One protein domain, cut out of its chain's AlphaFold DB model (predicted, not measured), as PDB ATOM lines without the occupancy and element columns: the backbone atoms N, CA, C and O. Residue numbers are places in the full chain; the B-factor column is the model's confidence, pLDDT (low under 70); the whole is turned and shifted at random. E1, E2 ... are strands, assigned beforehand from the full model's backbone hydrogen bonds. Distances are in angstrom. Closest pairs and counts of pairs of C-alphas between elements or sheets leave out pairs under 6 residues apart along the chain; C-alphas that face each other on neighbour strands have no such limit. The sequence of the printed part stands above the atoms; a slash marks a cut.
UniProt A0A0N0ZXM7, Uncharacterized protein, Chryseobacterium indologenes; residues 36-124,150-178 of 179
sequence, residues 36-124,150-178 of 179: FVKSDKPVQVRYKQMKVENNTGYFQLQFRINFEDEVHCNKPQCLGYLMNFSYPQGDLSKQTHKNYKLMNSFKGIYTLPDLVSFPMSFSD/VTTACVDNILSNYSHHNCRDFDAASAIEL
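This is residues 36 to 124 and 150 to 178 of the 179 residues of an uncharacterized protein of Chryseobacterium indologenes (UniProt A0A0N0ZXM7). Two narrow sheets, each built on a long strand hairpin, are partly face to face in an elongated sandwich, with strands running mostly lengthwise. The mixed sheet E6 E3 E4 E7 holds hairpin E3 and E4; the antiparallel sheet E1 E2 E5 holds hairpin E1 and E2. The printed part has 118 residues, no named helix and seven named strands, E1 to E7 in chain order; its class is all strand. It is compact, with a radius of gyration of the C-alphas of 15.4 A and spans of 50 by 27 by 24 A.

E3, residues 78 to 89, is 33.1 A long and begins at C-alpha 78 (1.167, 49.493, -14.959). E4, 91 to 103, measures 31.6 A and bends by 77 degrees at residue 94. E6 is 152 to 159, 22.9 A; E7 is 176 to 178, 6.5 A, ending at C-alpha 178 (13.982, 42.130, -16.459). E1, 43 to 53, measures 30.4 A and bends by 51 degrees at residue 50; E2, 56 to 65, measures 29.4 A; E5, 116 to 119, 10.7 A.

E3 is antiparallel to E4, with N 83 and O 100 2.8 A apart, and to E6, with N 84 and O 154 2.9 A apart. E7 is parallel to E4, with N 178 and O 101 at 2.8 A. E2 is antiparallel to E1, with N 48 and O 60 at 2.9 A, and to E5, with N 59 and O 116 at 2.8 A. These N and O pairs are within hydrogen-bond range. The sandwich, two sheets face to face, has best planes 16 degrees apart. Between E3 and E5, the closest C-alphas, of Gln 89 and Ser 117, are 5.1 A apart.

The C-alphas of Pro 76 and Ser 123 are the two farthest apart, at 51.9 A. Residues 125 to 149 are not printed; C-alphas 124 and 150 are 17.5 A apart across the cut. The links E2 to E3, E4 to E5 and E6 to E7 are long. Mean pLDDT of the printed part is 93.2, and no printed residue is under 70.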
ATOM      1  N   PHE A  36       1.421  29.763 -10.249       91.88
ATOM      2  CA  PHE A  36       1.387  31.161  -9.829       91.88
ATOM      3  C   PHE A  36       2.214  31.350  -8.564       91.88
ATOM      4  O   PHE A  36       2.062  30.610  -7.594       91.88
ATOM      5  N   VAL A  37       3.070  32.367  -8.578       91.00
ATOM      6  CA  VAL A  37       3.848  32.775  -7.403       91.00
ATOM      7  C   VAL A  37       2.921  33.368  -6.335       91.00
ATOM      8  O   VAL A  37       3.118  33.151  -5.143       91.00
ATOM      9  N   LYS A  38       1.884  34.091  -6.772       88.06
ATOM     10  CA  LYS A  38       0.805  34.626  -5.941       88.06
ATOM     11  C   LYS A  38      -0.491  34.595  -6.752       88.06
ATOM     12  O   LYS A  38      -0.471  34.971  -7.919       88.06
ATOM     13  N   SER A  39      -1.597  34.143  -6.161       84.94
ATOM     14  CA  SER A  39      -2.845  33.860  -6.893       84.94
ATOM     15  C   SER A  39      -3.485  35.075  -7.574       84.94
ATOM     16  O   SER A  39      -4.201  34.904  -8.552       84.94
ATOM     17  N   ASP A  40      -3.238  36.290  -7.083       90.25
ATOM     18  CA  ASP A  40      -3.785  37.550  -7.605       90.25
ATOM     19  C   ASP A  40      -2.827  38.280  -8.564       90.25
ATOM     20  O   ASP A  40      -3.056  39.447  -8.889       90.25
ATOM     21  N   LYS A  41      -1.725  37.643  -8.986       94.25
ATOM     22  CA  LYS A  41      -0.706  38.247  -9.859       94.25
ATOM     23  C   LYS A  41      -0.327  37.286 -10.990       94.25
ATOM     24  O   LYS A  41      -0.171  36.095 -10.750       94.25
ATOM     25  N   PRO A  42      -0.041  37.784 -12.205       95.62
ATOM     26  CA  PRO A  42       0.267  36.934 -13.359       95.62
ATOM     27  C   PRO A  42       1.700  36.374 -13.355       95.62
ATOM     28  O   PRO A  42       2.153  35.828 -14.358       95.62
ATOM     29  N   VAL A  43       2.466  36.549 -12.276       96.25
ATOM     30  CA  VAL A  43       3.854  36.073 -12.204       96.25
ATOM     31  C   VAL A  43       3.857  34.584 -11.878       96.25
ATOM     32  O   VAL A  43       3.258  34.150 -10.892       96.25
ATOM     33  N   GLN A  44       4.542  33.801 -12.709       95.12
ATOM     34  CA  GLN A  44       4.583  32.346 -12.611       95.12
ATOM     35  C   GLN A  44       6.005  31.823 -12.425       95.12
ATOM     36  O   GLN A  44       6.965  32.404 -12.932       95.12
ATOM     37  N   VAL A  45       6.111  30.685 -11.743       94.31
ATOM     38  CA  VAL A  45       7.336  29.913 -11.527       94.31
ATOM     39  C   VAL A  45       7.148  28.474 -12.008       94.31
ATOM     40  O   VAL A  45       6.053  27.921 -11.920       94.31
ATOM     41  N   ARG A  46       8.210  27.849 -12.515       93.81
ATOM     42  CA  ARG A  46       8.261  26.395 -12.731       93.81
ATOM     43  C   ARG A  46       9.606  25.826 -12.305       93.81
ATOM     44  O   ARG A  46      10.610  26.539 -12.259       93.81
ATOM     45  N   TYR A  47       9.612  24.530 -12.020       94.50
ATOM     46  CA  TYR A  47      10.741  23.826 -11.421       94.50
ATOM     47  C   TYR A  47      11.193  22.681 -12.318       94.50
ATOM     48  O   TYR A  47      10.383  22.039 -12.986       94.50
ATOM     49  N   LYS A  48      12.487  22.390 -12.283       94.56
ATOM     50  CA  LYS A  48      13.082  21.191 -12.866       94.56
ATOM     51  C   LYS A  48      14.027  20.572 -11.855       94.56
ATOM     52  O   LYS A  48      14.979  21.225 -11.433       94.56
ATOM     53  N   GLN A  49      13.790  19.318 -11.484       95.38
ATOM     54  CA  GLN A  49      14.753  18.572 -10.682       95.38
ATOM     55  C   GLN A  49      15.958  18.217 -11.554       95.38
ATOM     56  O   GLN A  49      15.831  17.513 -12.554       95.38
ATOM     57  N   MET A  50      17.128  18.712 -11.166       95.62
ATOM     58  CA  MET A  50      18.381  18.471 -11.876       95.62
ATOM     59  C   MET A  50      19.038  17.180 -11.404       95.62
ATOM     60  O   MET A  50      19.501  16.391 -12.224       95.62
ATOM     61  N   LYS A  51      19.076  16.967 -10.084       95.50
ATOM     62  CA  LYS A  51      19.643  15.774  -9.446       95.50
ATOM     63  C   LYS A  51      19.222  15.671  -7.979       95.50
ATOM     64  O   LYS A  51      18.739  16.645  -7.401       95.50
ATOM     65  N   VAL A  52      19.452  14.498  -7.390       96.62
ATOM     66  CA  VAL A  52      19.365  14.250  -5.946       96.62
ATOM     67  C   VAL A  52      20.663  13.576  -5.508       96.62
ATOM     68  O   VAL A  52      21.038  12.555  -6.076       96.62
ATOM     69  N   GLU A  53      21.349  14.140  -4.517       96.69
ATOM     70  CA  GLU A  53      22.607  13.610  -3.974       96.69
ATOM     71  C   GLU A  53      22.567  13.684  -2.449       96.69
ATOM     72  O   GLU A  53      22.266  14.739  -1.898       96.69
ATOM     73  N   ASN A  54      22.864  12.578  -1.757       94.81
ATOM     74  CA  ASN A  54      22.963  12.533  -0.291       94.81
ATOM     75  C   ASN A  54      21.784  13.224   0.429       94.81
ATOM     76  O   ASN A  54      21.989  14.106   1.259       94.81
ATOM     77  N   ASN A  55      20.544  12.858   0.076       95.44
ATOM     78  CA  ASN A  55      19.301  13.451   0.600       95.44
ATOM     79  C   ASN A  55      19.051  14.932   0.230       95.44
ATOM     80  O   ASN A  55      18.078  15.520   0.688       95.44
ATOM     81  N   THR A  56      19.870  15.543  -0.624       96.88
ATOM     82  CA  THR A  56      19.679  16.923  -1.093       96.88
ATOM     83  C   THR A  56      19.140  16.926  -2.515       96.88
ATOM     84  O   THR A  56      19.744  16.341  -3.416       96.88
ATOM     85  N   GLY A  57      18.006  17.591  -2.729       96.56
ATOM     86  CA  GLY A  57      17.467  17.851  -4.060       96.56
ATOM     87  C   GLY A  57      18.044  19.142  -4.629       96.56
ATOM     88  O   GLY A  57      18.213  20.114  -3.897       96.56
ATOM     89  N   TYR A  58      18.345  19.154  -5.927       96.81
ATOM     90  CA  TYR A  58      18.846  20.327  -6.646       96.81
ATOM     91  C   TYR A  58      17.892  20.679  -7.780       96.81
ATOM     92  O   TYR A  58      17.631  19.850  -8.658       96.81
ATOM     93  N   PHE A  59      17.400  21.913  -7.784       95.88
ATOM     94  CA  PHE A  59      16.336  22.364  -8.667       95.88
ATOM     95  C   PHE A  59      16.756  23.602  -9.452       95.88
ATOM     96  O   PHE A  59      17.311  24.551  -8.901       95.88
ATOM     97  N   GLN A  60      16.453  23.596 -10.746       95.56
ATOM     98  CA  GLN A  60      16.509  24.785 -11.582       95.56
ATOM     99  C   GLN A  60      15.123  25.424 -11.628       95.56
ATOM    100  O   GLN A  60      14.117  24.727 -11.788       95.56
ATOM    101  N   LEU A  61      15.080  26.746 -11.482       94.88
ATOM    102  CA  LEU A  61      13.845  27.521 -11.459       94.88
ATOM    103  C   LEU A  61      13.779  28.468 -12.648       94.88
ATOM    104  O   LEU A  61      14.795  28.999 -13.103       94.88
ATOM    105  N   GLN A  62      12.559  28.705 -13.112       95.56
ATOM    106  CA  GLN A  62      12.265  29.686 -14.143       95.56
ATOM    107  C   GLN A  62      11.078  30.561 -13.757       95.56
ATOM    108  O   GLN A  62      10.145  30.067 -13.128       95.56
ATOM    109  N   PHE A  63      11.105  31.825 -14.182       95.25
ATOM    110  CA  PHE A  63      10.042  32.807 -13.978       95.25
ATOM    111  C   PHE A  63       9.537  33.369 -15.306       95.25
ATOM    112  O   PHE A  63      10.309  33.529 -16.256       95.25
ATOM    113  N   ARG A  64       8.254  33.730 -15.349       96.00
ATOM    114  CA  ARG A  64       7.658  34.505 -16.446       96.00
ATOM    115  C   ARG A  64       6.490  35.359 -15.962       96.00
ATOM    116  O   ARG A  64       5.967  35.143 -14.869       96.00
ATOM    117  N   ILE A  65       6.040  36.268 -16.822       96.75
ATOM    118  CA  ILE A  65       4.726  36.909 -16.711       96.75
ATOM    119  C   ILE A  65       3.761  36.159 -17.638       96.75
ATOM    120  O   ILE A  65       4.053  35.976 -18.818       96.75
ATOM    121  N   ASN A  66       2.611  35.733 -17.117       96.62
ATOM    122  CA  ASN A  66       1.504  35.239 -17.926       96.62
ATOM    123  C   ASN A  66       0.693  36.422 -18.475       96.62
ATOM    124  O   ASN A  66      -0.163  36.968 -17.784       96.62
ATOM    125  N   PHE A  67       0.983  36.845 -19.705       94.56
ATOM    126  CA  PHE A  67       0.286  37.966 -20.350       94.56
ATOM    127  C   PHE A  67      -1.149  37.635 -20.776       94.56
ATOM    128  O   PHE A  67      -1.920  38.549 -21.048       94.56
ATOM    129  N   GLU A  68      -1.495  36.350 -20.832       93.88
ATOM    130  CA  GLU A  68      -2.833  35.866 -21.192       93.88
ATOM    131  C   GLU A  68      -3.767  35.781 -19.976       93.88
ATOM    132  O   GLU A  68      -4.951  35.499 -20.128       93.88
ATOM    133  N   ASP A  69      -3.244  36.008 -18.767       93.56
ATOM    134  CA  ASP A  69      -4.029  35.942 -17.539       93.56
ATOM    135  C   ASP A  69      -4.972  37.140 -17.385       93.56
ATOM    136  O   ASP A  69      -4.580  38.283 -17.624       93.56
ATOM    137  N   GLU A  70      -6.187  36.906 -16.893       90.81
ATOM    138  CA  GLU A  70      -7.168  37.968 -16.645       90.81
ATOM    139  C   GLU A  70      -6.703  38.963 -15.572       90.81
ATOM    140  O   GLU A  70      -7.056  40.144 -15.624       90.81
ATOM    141  N   VAL A  71      -5.872  38.521 -14.618       89.06
ATOM    142  CA  VAL A  71      -5.306  39.403 -13.585       89.06
ATOM    143  C   VAL A  71      -4.108  40.206 -14.094       89.06
ATOM    144  O   VAL A  71      -3.543  41.019 -13.352       89.06
ATOM    145  N   HIS A  72      -3.695  40.006 -15.353       90.00
ATOM    146  CA  HIS A  72      -2.626  40.786 -15.947       90.00
ATOM    147  C   HIS A  72      -3.008  42.269 -16.028       90.00
ATOM    148  O   HIS A  72      -4.019  42.692 -16.589       90.00
ATOM    149  N   CYS A  73      -2.155  43.091 -15.434       85.00
ATOM    150  CA  CYS A  73      -2.350  44.517 -15.307       85.00
ATOM    151  C   CYS A  73      -2.089  45.233 -16.643       85.00
ATOM    152  O   CYS A  73      -0.968  45.635 -16.947       85.00
ATOM    153  N   ASN A  74      -3.162  45.427 -17.412       85.31
ATOM    154  CA  ASN A  74      -3.153  46.042 -18.747       85.31
ATOM    155  C   ASN A  74      -3.311  47.574 -18.756       85.31
ATOM    156  O   ASN A  74      -3.426  48.189 -19.816       85.31
ATOM    157  N   LYS A  75      -3.379  48.218 -17.585       89.12
ATOM    158  CA  LYS A  75      -3.592  49.671 -17.513       89.12
ATOM    159  C   LYS A  75      -2.302  50.429 -17.879       89.12
ATOM    160  O   LYS A  75      -1.235  49.969 -17.479       89.12
ATOM    161  N   PRO A  76      -2.363  51.610 -18.529       89.00
ATOM    162  CA  PRO A  76      -1.166  52.366 -18.932       89.00
ATOM    163  C   PRO A  76      -0.209  52.714 -17.786       89.00
ATOM    164  O   PRO A  76       0.998  52.801 -17.980       89.00
ATOM    165  N   GLN A  77      -0.736  52.898 -16.574       92.62
ATOM    166  CA  GLN A  77       0.069  53.152 -15.381       92.62
ATOM    167  C   GLN A  77       0.831  51.920 -14.879       92.62
ATOM    168  O   GLN A  77       1.657  52.052 -13.984       92.62
ATOM    169  N   CYS A  78       0.548  50.729 -15.402       93.62
ATOM    170  CA  CYS A  78       1.167  49.493 -14.959       93.62
ATOM    171  C   CYS A  78       2.448  49.222 -15.735       93.62
ATOM    172  O   CYS A  78       2.426  48.884 -16.919       93.62
ATOM    173  N   LEU A  79       3.576  49.374 -15.053       95.44
ATOM    174  CA  LEU A  79       4.893  49.222 -15.658       95.44
ATOM    175  C   LEU A  79       5.389  47.772 -15.607       95.44
ATOM    176  O   LEU A  79       6.238  47.384 -16.408       95.44
ATOM    177  N   GLY A  80       4.854  46.967 -14.690       95.62
ATOM    178  CA  GLY A  80       5.236  45.574 -14.490       95.62
ATOM    179  C   GLY A  80       4.970  45.119 -13.063       95.62
ATOM    180  O   GLY A  80       4.060  45.620 -12.398       95.62
ATOM    181  N   TYR A  81       5.795  44.193 -12.586       96.44
ATOM    182  CA  TYR A  81       5.670  43.574 -11.273       96.44
ATOM    183  C   TYR A  81       7.008  43.585 -10.555       96.44
ATOM    184  O   TYR A  81       8.038  43.274 -11.146       96.44
ATOM    185  N   LEU A  82       6.998  43.899  -9.270       96.31
ATOM    186  CA  LEU A  82       8.119  43.586  -8.400       96.31
ATOM    187  C   LEU A  82       7.873  42.236  -7.741       96.31
ATOM    188  O   LEU A  82       6.731  41.863  -7.471       96.31
ATOM    189  N   MET A  83       8.950  41.504  -7.500       96.69
ATOM    190  CA  MET A  83       8.920  40.213  -6.833       96.69
ATOM    191  C   MET A  83      10.067  40.146  -5.829       96.69
ATOM    192  O   MET A  83      11.233  40.218  -6.216       96.69
ATOM    193  N   ASN A  84       9.738  39.992  -4.549       95.62
ATOM    194  CA  ASN A  84      10.673  39.504  -3.541       95.62
ATOM    195  C   ASN A  84      10.482  37.990  -3.460       95.62
ATOM    196  O   ASN A  84       9.393  37.532  -3.128       95.62
ATOM    197  N   PHE A  85      11.504  37.229  -3.827       93.44
ATOM    198  CA  PHE A  85      11.464  35.776  -3.909       93.44
ATOM    199  C   PHE A  85      12.505  35.190  -2.963       93.44
ATOM    200  O   PHE A  85      13.670  35.589  -3.014       93.44
ATOM    201  N   SER A  86      12.104  34.245  -2.117       92.38
ATOM    202  CA  SER A  86      12.997  33.539  -1.209       92.38
ATOM    203  C   SER A  86      12.975  32.035  -1.441       92.38
ATOM    204  O   SER A  86      11.945  31.445  -1.777       92.38
ATOM    205  N   TYR A  87      14.130  31.412  -1.248       92.44
ATOM    206  CA  TYR A  87      14.295  29.970  -1.349       92.44
ATOM    207  C   TYR A  87      15.384  29.466  -0.397       92.44
ATOM    208  O   TYR A  87      16.344  30.192  -0.121       92.44
ATOM    209  N   PRO A  88      15.276  28.221   0.091       91.31
ATOM    210  CA  PRO A  88      16.296  27.618   0.928       91.31
ATOM    211  C   PRO A  88      17.567  27.303   0.138       91.31
ATOM    212  O   PRO A  88      17.513  26.985  -1.051       91.31
ATOM    213  N   GLN A  89      18.709  27.345   0.826       89.69
ATOM    214  CA  GLN A  89      19.983  26.877   0.286       89.69
ATOM    215  C   GLN A  89      20.639  25.901   1.268       89.69
ATOM    216  O   GLN A  89      21.195  26.296   2.292       89.69
ATOM    217  N   GLY A  90      20.573  24.611   0.949       86.25
ATOM    218  CA  GLY A  90      21.124  23.512   1.745       86.25
ATOM    219  C   GLY A  90      20.281  23.113   2.962       86.25
ATOM    220  O   GLY A  90      20.149  21.925   3.224       86.25
ATOM    221  N   ASP A  91      19.677  24.073   3.666       85.81
ATOM    222  CA  ASP A  91      18.768  23.859   4.799       85.81
ATOM    223  C   ASP A  91      17.525  24.757   4.668       85.81
ATOM    224  O   ASP A  91      17.608  25.870   4.151       85.81
ATOM    225  N   LEU A  92      16.375  24.284   5.155       87.06
ATOM    226  CA  LEU A  92      15.104  25.008   5.140       87.06
ATOM    227  C   LEU A  92      15.099  26.243   6.053       87.06
ATOM    228  O   LEU A  92      14.358  27.190   5.783       87.06
ATOM    229  N   SER A  93      15.920  26.255   7.112       86.31
ATOM    230  CA  SER A  93      15.971  27.382   8.056       86.31
ATOM    231  C   SER A  93      16.626  28.640   7.473       86.31
ATOM    232  O   SER A  93      16.361  29.750   7.937       86.31
ATOM    233  N   LYS A  94      17.470  28.489   6.443       87.62
ATOM    234  CA  LYS A  94      18.219  29.587   5.823       87.62
ATOM    235  C   LYS A  94      17.618  29.941   4.478       87.62
ATOM    236  O   LYS A  94      17.695  29.158   3.538       87.62
ATOM    237  N   GLN A  95      17.082  31.150   4.379       90.81
ATOM    238  CA  GLN A  95      16.468  31.659   3.160       90.81
ATOM    239  C   GLN A  95      17.429  32.595   2.422       90.81
ATOM    240  O   GLN A  95      18.003  33.515   3.002       90.81
ATOM    241  N   THR A  96      17.588  32.363   1.122       92.12
ATOM    242  CA  THR A  96      18.209  33.306   0.189       92.12
ATOM    243  C   THR A  96      17.114  34.171  -0.398       92.12
ATOM    244  O   THR A  96      16.177  33.639  -0.982       92.12
ATOM    245  N   HIS A  97      17.241  35.490  -0.278       93.12
ATOM    246  CA  HIS A  97      16.295  36.442  -0.855       93.12
ATOM    247  C   HIS A  97      16.845  37.021  -2.160       93.12
ATOM    248  O   HIS A  97      18.027  37.357  -2.258       93.12
ATOM    249  N   LYS A  98      15.982  37.156  -3.163       94.75
ATOM    250  CA  LYS A  98      16.274  37.811  -4.438       94.75
ATOM    251  C   LYS A  98      15.137  38.772  -4.779       94.75
ATOM    252  O   LYS A  98      13.961  38.438  -4.632       94.75
ATOM    253  N   ASN A  99      15.501  39.956  -5.253       96.50
ATOM    254  CA  ASN A  99      14.564  40.995  -5.656       96.50
ATOM    255  C   ASN A  99      14.567  41.116  -7.179       96.50
ATOM    256  O   ASN A  99      15.627  41.162  -7.801       96.50
ATOM    257  N   TYR A 100      13.383  41.184  -7.779       96.94
ATOM    258  CA  TYR A 100      13.210  41.321  -9.221       96.94
ATOM    259  C   TYR A 100      12.204  42.416  -9.551       96.94
ATOM    260  O   TYR A 100      11.214  42.593  -8.845       96.94
ATOM    261  N   LYS A 101      12.431  43.102 -10.670       97.12
ATOM    262  CA  LYS A 101      11.434  43.924 -11.362       97.12
ATOM    263  C   LYS A 101      11.183  43.291 -12.726       97.12
ATOM    264  O   LYS A 101      12.038  43.363 -13.598       97.12
ATOM    265  N   LEU A 102      10.044  42.634 -12.890       97.19
ATOM    266  CA  LEU A 102       9.598  42.038 -14.143       97.19
ATOM    267  C   LEU A 102       8.755  43.073 -14.889       97.19
ATOM    268  O   LEU A 102       7.570  43.247 -14.599       97.19
ATOM    269  N   MET A 103       9.374  43.800 -15.815       96.44
ATOM    270  CA  MET A 103       8.701  44.863 -16.556       96.44
ATOM    271  C   MET A 103       7.742  44.276 -17.592       96.44
ATOM    272  O   MET A 103       7.981  43.204 -18.139       96.44
ATOM    273  N   ASN A 104       6.667  44.991 -17.923       94.62
ATOM    274  CA  ASN A 104       5.695  44.539 -18.925       94.62
ATOM    275  C   ASN A 104       6.300  44.374 -20.335       94.62
ATOM    276  O   ASN A 104       5.712  43.687 -21.177       94.62
ATOM    277  N   SER A 105       7.467  44.974 -20.592       94.31
ATOM    278  CA  SER A 105       8.257  44.757 -21.810       94.31
ATOM    279  C   SER A 105       8.898  43.365 -21.870       94.31
ATOM    280  O   SER A 105       9.086  42.840 -22.966       94.31
ATOM    281  N   PHE A 106       9.148  42.725 -20.723       95.50
ATOM    282  CA  PHE A 106       9.799  41.424 -20.653       95.50
ATOM    283  C   PHE A 106       8.838  40.309 -21.077       95.50
ATOM    284  O   PHE A 106       7.969  39.889 -20.312       95.50
ATOM    285  N   LYS A 107       8.994  39.810 -22.308       94.12
ATOM    286  CA  LYS A 107       8.173  38.716 -22.868       94.12
ATOM    287  C   LYS A 107       8.812  37.327 -22.752       94.12
ATOM    288  O   LYS A 107       8.282  36.362 -23.294       94.12
ATOM    289  N   GLY A 108       9.965  37.229 -22.094       94.44
ATOM    290  CA  GLY A 108      10.766  36.009 -22.028       94.44
ATOM    291  C   GLY A 108      10.482  35.114 -20.821       94.44
ATOM    292  O   GLY A 108       9.625  35.381 -19.979       94.44
ATOM    293  N   ILE A 109      11.276  34.048 -20.733       96.19
ATOM    294  CA  ILE A 109      11.411  33.206 -19.544       96.19
ATOM    295  C   ILE A 109      12.779  33.495 -18.933       96.19
ATOM    296  O   ILE A 109      13.805  33.355 -19.596       96.19
ATOM    297  N   TYR A 110      12.801  33.887 -17.663       96.31
ATOM    298  CA  TYR A 110      14.045  34.064 -16.924       96.31
ATOM    299  C   TYR A 110      14.399  32.766 -16.212       96.31
ATOM    300  O   TYR A 110      13.571  32.221 -15.490       96.31
ATOM    301  N   THR A 111      15.626  32.282 -16.386       95.44
ATOM    302  CA  THR A 111      16.143  31.131 -15.635       95.44
ATOM    303  C   THR A 111      16.997  31.637 -14.488       95.44
ATOM    304  O   THR A 111      17.935  32.399 -14.713       95.44
ATOM    305  N   LEU A 112      16.684  31.206 -13.266       94.00
ATOM    306  CA  LEU A 112      17.534  31.498 -12.120       94.00
ATOM    307  C   LEU A 112      18.916  30.857 -12.361       94.00
ATOM    308  O   LEU A 112      18.970  29.660 -12.655       94.00
ATOM    309  N   PRO A 113      20.020  31.626 -12.275       92.19
ATOM    310  CA  PRO A 113      21.352  31.092 -12.553       92.19
ATOM    311  C   PRO A 113      21.799  30.092 -11.482       92.19
ATOM    312  O   PRO A 113      22.488  29.121 -11.789       92.19
ATOM    313  N   ASP A 114      21.368  30.313 -10.241       91.94
ATOM    314  CA  ASP A 114      21.687  29.471  -9.096       91.94
ATOM    315  C   ASP A 114      20.732  28.267  -9.034       91.94
ATOM    316  O   ASP A 114      19.522  28.401  -9.240       91.94
ATOM    317  N   LEU A 115      21.266  27.087  -8.703       94.38
ATOM    318  CA  LEU A 115      20.430  25.946  -8.330       94.38
ATOM    319  C   LEU A 115      19.930  26.119  -6.899       94.38
ATOM    320  O   LEU A 115      20.718  26.326  -5.972       94.38
ATOM    321  N   VAL A 116      18.626  25.943  -6.727       94.56
ATOM    322  CA  VAL A 116      17.985  25.878  -5.415       94.56
ATOM    323  C   VAL A 116      18.208  24.487  -4.846       94.56
ATOM    324  O   VAL A 116      17.962  23.495  -5.537       94.56
ATOM    325  N   SER A 117      18.664  24.396  -3.599       95.44
ATOM    326  CA  SER A 117      18.886  23.105  -2.951       95.44
ATOM    327  C   SER A 117      18.315  23.040  -1.547       95.44
ATOM    328  O   SER A 117      18.412  23.992  -0.776       95.44
ATOM    329  N   PHE A 118      17.731  21.895  -1.204       95.12
ATOM    330  CA  PHE A 118      17.184  21.637   0.126       95.12
ATOM    331  C   PHE A 118      17.104  20.131   0.424       95.12
ATOM    332  O   PHE A 118      17.134  19.316  -0.510       95.12
ATOM    333  N   PRO A 119      17.010  19.740   1.710       95.31
ATOM    334  CA  PRO A 119      16.853  18.345   2.102       95.31
ATOM    335  C   PRO A 119      15.510  17.783   1.626       95.31
ATOM    336  O   PRO A 119      14.484  18.453   1.719       95.31
ATOM    337  N   MET A 120      15.507  16.545   1.134       95.62
ATOM    338  CA  MET A 120      14.309  15.872   0.618       95.62
ATOM    339  C   MET A 120      13.638  14.971   1.657       95.62
ATOM    340  O   MET A 120      12.455  14.689   1.521       95.62
ATOM    341  N   SER A 121      14.352  14.522   2.686       94.44
ATOM    342  CA  SER A 121      13.817  13.693   3.777       94.44
ATOM    343  C   SER A 121      14.303  14.210   5.124       94.44
ATOM    344  O   SER A 121      15.439  14.681   5.230       94.44
ATOM    345  N   PHE A 122      13.472  14.076   6.152       92.56
ATOM    346  CA  PHE A 122      13.715  14.608   7.491       92.56
ATOM    347  C   PHE A 122      13.672  13.497   8.547       92.56
ATOM    348  O   PHE A 122      13.126  12.414   8.324       92.56
ATOM    349  N   SER A 123      14.285  13.747   9.706       91.38
ATOM    350  CA  SER A 123      14.404  12.764  10.796       91.38
ATOM    351  C   SER A 123      13.070  12.424  11.465       91.38
ATOM    352  O   SER A 123      12.947  11.357  12.059       91.38
ATOM    353  N   ASP A 124      12.071  13.297  11.342       89.44
ATOM    354  CA  ASP A 124      10.696  13.068  11.797       89.44
ATOM    355  C   ASP A 124       9.886  12.159  10.847       89.44
ATOM    356  O   ASP A 124       8.719  11.866  11.101       89.44
ATOM    357  N   VAL A 150       8.216  25.365  -0.993       82.19
ATOM    358  CA  VAL A 150       9.543  25.592  -0.381       82.19
ATOM    359  C   VAL A 150      10.095  26.976  -0.696       82.19
ATOM    360  O   VAL A 150      11.133  27.365  -0.177       82.19
ATOM    361  N   THR A 151       9.412  27.714  -1.562       86.88
ATOM    362  CA  THR A 151       9.750  29.081  -1.930       86.88
ATOM    363  C   THR A 151       8.663  29.995  -1.404       86.88
ATOM    364  O   THR A 151       7.482  29.716  -1.621       86.88
ATOM    365  N   THR A 152       9.052  31.097  -0.783       83.06
ATOM    366  CA  THR A 152       8.117  32.157  -0.406       83.06
ATOM    367  C   THR A 152       8.314  33.316  -1.356       83.06
ATOM    368  O   THR A 152       9.428  33.586  -1.801       83.06
ATOM    369  N   ALA A 153       7.240  34.015  -1.694       88.94
ATOM    370  CA  ALA A 153       7.367  35.192  -2.521       88.94
ATOM    371  C   ALA A 153       6.296  36.223  -2.203       88.94
ATOM    372  O   ALA A 153       5.150  35.889  -1.904       88.94
ATOM    373  N   CYS A 154       6.671  37.487  -2.335       94.44
ATOM    374  CA  CYS A 154       5.734  38.582  -2.457       94.44
ATOM    375  C   CYS A 154       5.822  39.151  -3.868       94.44
ATOM    376  O   CYS A 154       6.915  39.427  -4.360       94.44
ATOM    377  N   VAL A 155       4.664  39.341  -4.497       95.69
ATOM    378  CA  VAL A 155       4.541  39.975  -5.808       95.69
ATOM    379  C   VAL A 155       3.585  41.151  -5.690       95.69
ATOM    380  O   VAL A 155       2.480  41.008  -5.156       95.69
ATOM    381  N   ASP A 156       3.992  42.301  -6.222       95.62
ATOM    382  CA  ASP A 156       3.125  43.468  -6.330       95.62
ATOM    383  C   ASP A 156       3.324  44.231  -7.642       95.62
ATOM    384  O   ASP A 156       4.287  44.007  -8.371       95.62
ATOM    385  N   ASN A 157       2.379  45.111  -7.964       95.38
ATOM    386  CA  ASN A 157       2.415  45.898  -9.191       95.38
ATOM    387  C   ASN A 157       3.425  47.044  -9.056       95.38
ATOM    388  O   ASN A 157       3.518  47.681  -8.010       95.38
ATOM    389  N   ILE A 158       4.112  47.362 -10.147       95.38
ATOM    390  CA  ILE A 158       4.873  48.604 -10.292       95.38
ATOM    391  C   ILE A 158       3.976  49.591 -11.032       95.38
ATOM    392  O   ILE A 158       3.609  49.352 -12.186       95.38
ATOM    393  N   LEU A 159       3.620  50.694 -10.377       94.69
ATOM    394  CA  LEU A 159       2.732  51.711 -10.931       94.69
ATOM    395  C   LEU A 159       3.496  53.020 -11.162       94.69
ATOM    396  O   LEU A 159       4.206  53.493 -10.281       94.69
ATOM    397  N   SER A 160       3.339  53.639 -12.332       93.00
ATOM    398  CA  SER A 160       4.054  54.875 -12.689       93.00
ATOM    399  C   SER A 160       3.712  56.067 -11.791       93.00
ATOM    400  O   SER A 160       4.517  56.984 -11.650       93.00
ATOM    401  N   ASN A 161       2.530  56.055 -11.176       90.75
ATOM    402  CA  ASN A 161       2.012  57.118 -10.321       90.75
ATOM    403  C   ASN A 161       1.952  56.735  -8.831       90.75
ATOM    404  O   ASN A 161       1.335  57.459  -8.051       90.75
ATOM    405  N   TYR A 162       2.537  55.602  -8.431       88.69
ATOM    406  CA  TYR A 162       2.491  55.129  -7.048       88.69
ATOM    407  C   TYR A 162       3.762  54.359  -6.686       88.69
ATOM    408  O   TYR A 162       4.090  53.351  -7.304       88.69
ATOM    409  N   SER A 163       4.487  54.849  -5.680       84.00
ATOM    410  CA  SER A 163       5.799  54.325  -5.281       84.00
ATOM    411  C   SER A 163       5.747  53.263  -4.183       84.00
ATOM    412  O   SER A 163       6.750  52.591  -3.952       84.00
ATOM    413  N   HIS A 164       4.617  53.108  -3.490       87.56
ATOM    414  CA  HIS A 164       4.492  52.118  -2.423       87.56
ATOM    415  C   HIS A 164       4.122  50.739  -2.975       87.56
ATOM    416  O   HIS A 164       3.487  50.604  -4.019       87.56
ATOM    417  N   HIS A 165       4.493  49.705  -2.226       91.94
ATOM    418  CA  HIS A 165       4.147  48.318  -2.507       91.94
ATOM    419  C   HIS A 165       3.977  47.534  -1.209       91.94
ATOM    420  O   HIS A 165       4.522  47.899  -0.168       91.94
ATOM    421  N   ASN A 166       3.275  46.408  -1.282       92.00
ATOM    422  CA  ASN A 166       2.987  45.563  -0.121       92.00
ATOM    423  C   ASN A 166       4.126  44.592   0.236       92.00
ATOM    424  O   ASN A 166       4.075  43.921   1.266       92.00
ATOM    425  N   CYS A 167       5.171  44.506  -0.591       93.69
ATOM    426  CA  CYS A 167       6.307  43.620  -0.342       93.69
ATOM    427  C   CYS A 167       7.312  44.233   0.634       93.69
ATOM    428  O   CYS A 167       8.251  44.897   0.218       93.69
ATOM    429  N   ARG A 168       7.103  44.002   1.936       90.94
ATOM    430  CA  ARG A 168       7.913  44.571   3.030       90.94
ATOM    431  C   ARG A 168       9.420  44.340   2.876       90.94
ATOM    432  O   ARG A 168      10.186  45.262   3.123       90.94
ATOM    433  N   ASP A 169       9.819  43.141   2.461       90.94
ATOM    434  CA  ASP A 169      11.233  42.747   2.369       90.94
ATOM    435  C   ASP A 169      11.838  43.004   0.981       90.94
ATOM    436  O   ASP A 169      12.946  42.552   0.680       90.94
ATOM    437  N   PHE A 170      11.110  43.704   0.106       94.25
ATOM    438  CA  PHE A 170      11.627  44.077  -1.201       94.25
ATOM    439  C   PHE A 170      12.657  45.199  -1.069       94.25
ATOM    440  O   PHE A 170      12.351  46.290  -0.587       94.25
ATOM    441  N   ASP A 171      13.862  44.941  -1.565       94.44
ATOM    442  CA  ASP A 171      14.922  45.933  -1.665       94.44
ATOM    443  C   ASP A 171      15.139  46.323  -3.131       94.44
ATOM    444  O   ASP A 171      15.586  45.532  -3.965       94.44
ATOM    445  N   ALA A 172      14.816  47.577  -3.441       93.38
ATOM    446  CA  ALA A 172      14.926  48.124  -4.783       93.38
ATOM    447  C   ALA A 172      16.378  48.270  -5.266       93.38
ATOM    448  O   ALA A 172      16.587  48.274  -6.479       93.38
ATOM    449  N   ALA A 173      17.354  48.401  -4.359       94.81
ATOM    450  CA  ALA A 173      18.761  48.588  -4.711       94.81
ATOM    451  C   ALA A 173      19.419  47.284  -5.187       94.81
ATOM    452  O   ALA A 173      20.286  47.317  -6.057       94.81
ATOM    453  N   SER A 174      18.978  46.139  -4.663       95.44
ATOM    454  CA  SER A 174      19.421  44.806  -5.099       95.44
ATOM    455  C   SER A 174      18.551  44.191  -6.200       95.44
ATOM    456  O   SER A 174      18.808  43.065  -6.633       95.44
ATOM    457  N   ALA A 175      17.512  44.899  -6.656       96.50
ATOM    458  CA  ALA A 175      16.552  44.352  -7.601       96.50
ATOM    459  C   ALA A 175      17.139  44.192  -9.010       96.50
ATOM    460  O   ALA A 175      17.569  45.159  -9.638       96.50
ATOM    461  N   ILE A 176      17.066  42.972  -9.543       96.88
ATOM    462  CA  ILE A 176      17.388  42.683 -10.941       96.88
ATOM    463  C   ILE A 176      16.192  43.083 -11.800       96.88
ATOM    464  O   ILE A 176      15.079  42.587 -11.613       96.88
ATOM    465  N   GLU A 177      16.420  43.970 -12.761       97.31
ATOM    466  CA  GLU A 177      15.387  44.390 -13.698       97.31
ATOM    467  C   GLU A 177      15.397  43.520 -14.961       97.31
ATOM    468  O   GLU A 177      16.417  43.388 -15.636       97.31
ATOM    469  N   LEU A 178      14.243  42.932 -15.269       96.44
ATOM    470  CA  LEU A 178      13.982  42.130 -16.459       96.44
ATOM    471  C   LEU A 178      13.099  42.952 -17.397       96.44
ATOM    472  O   LEU A 178      12.001  43.359 -17.009       96.44
TER     473      LEU A 178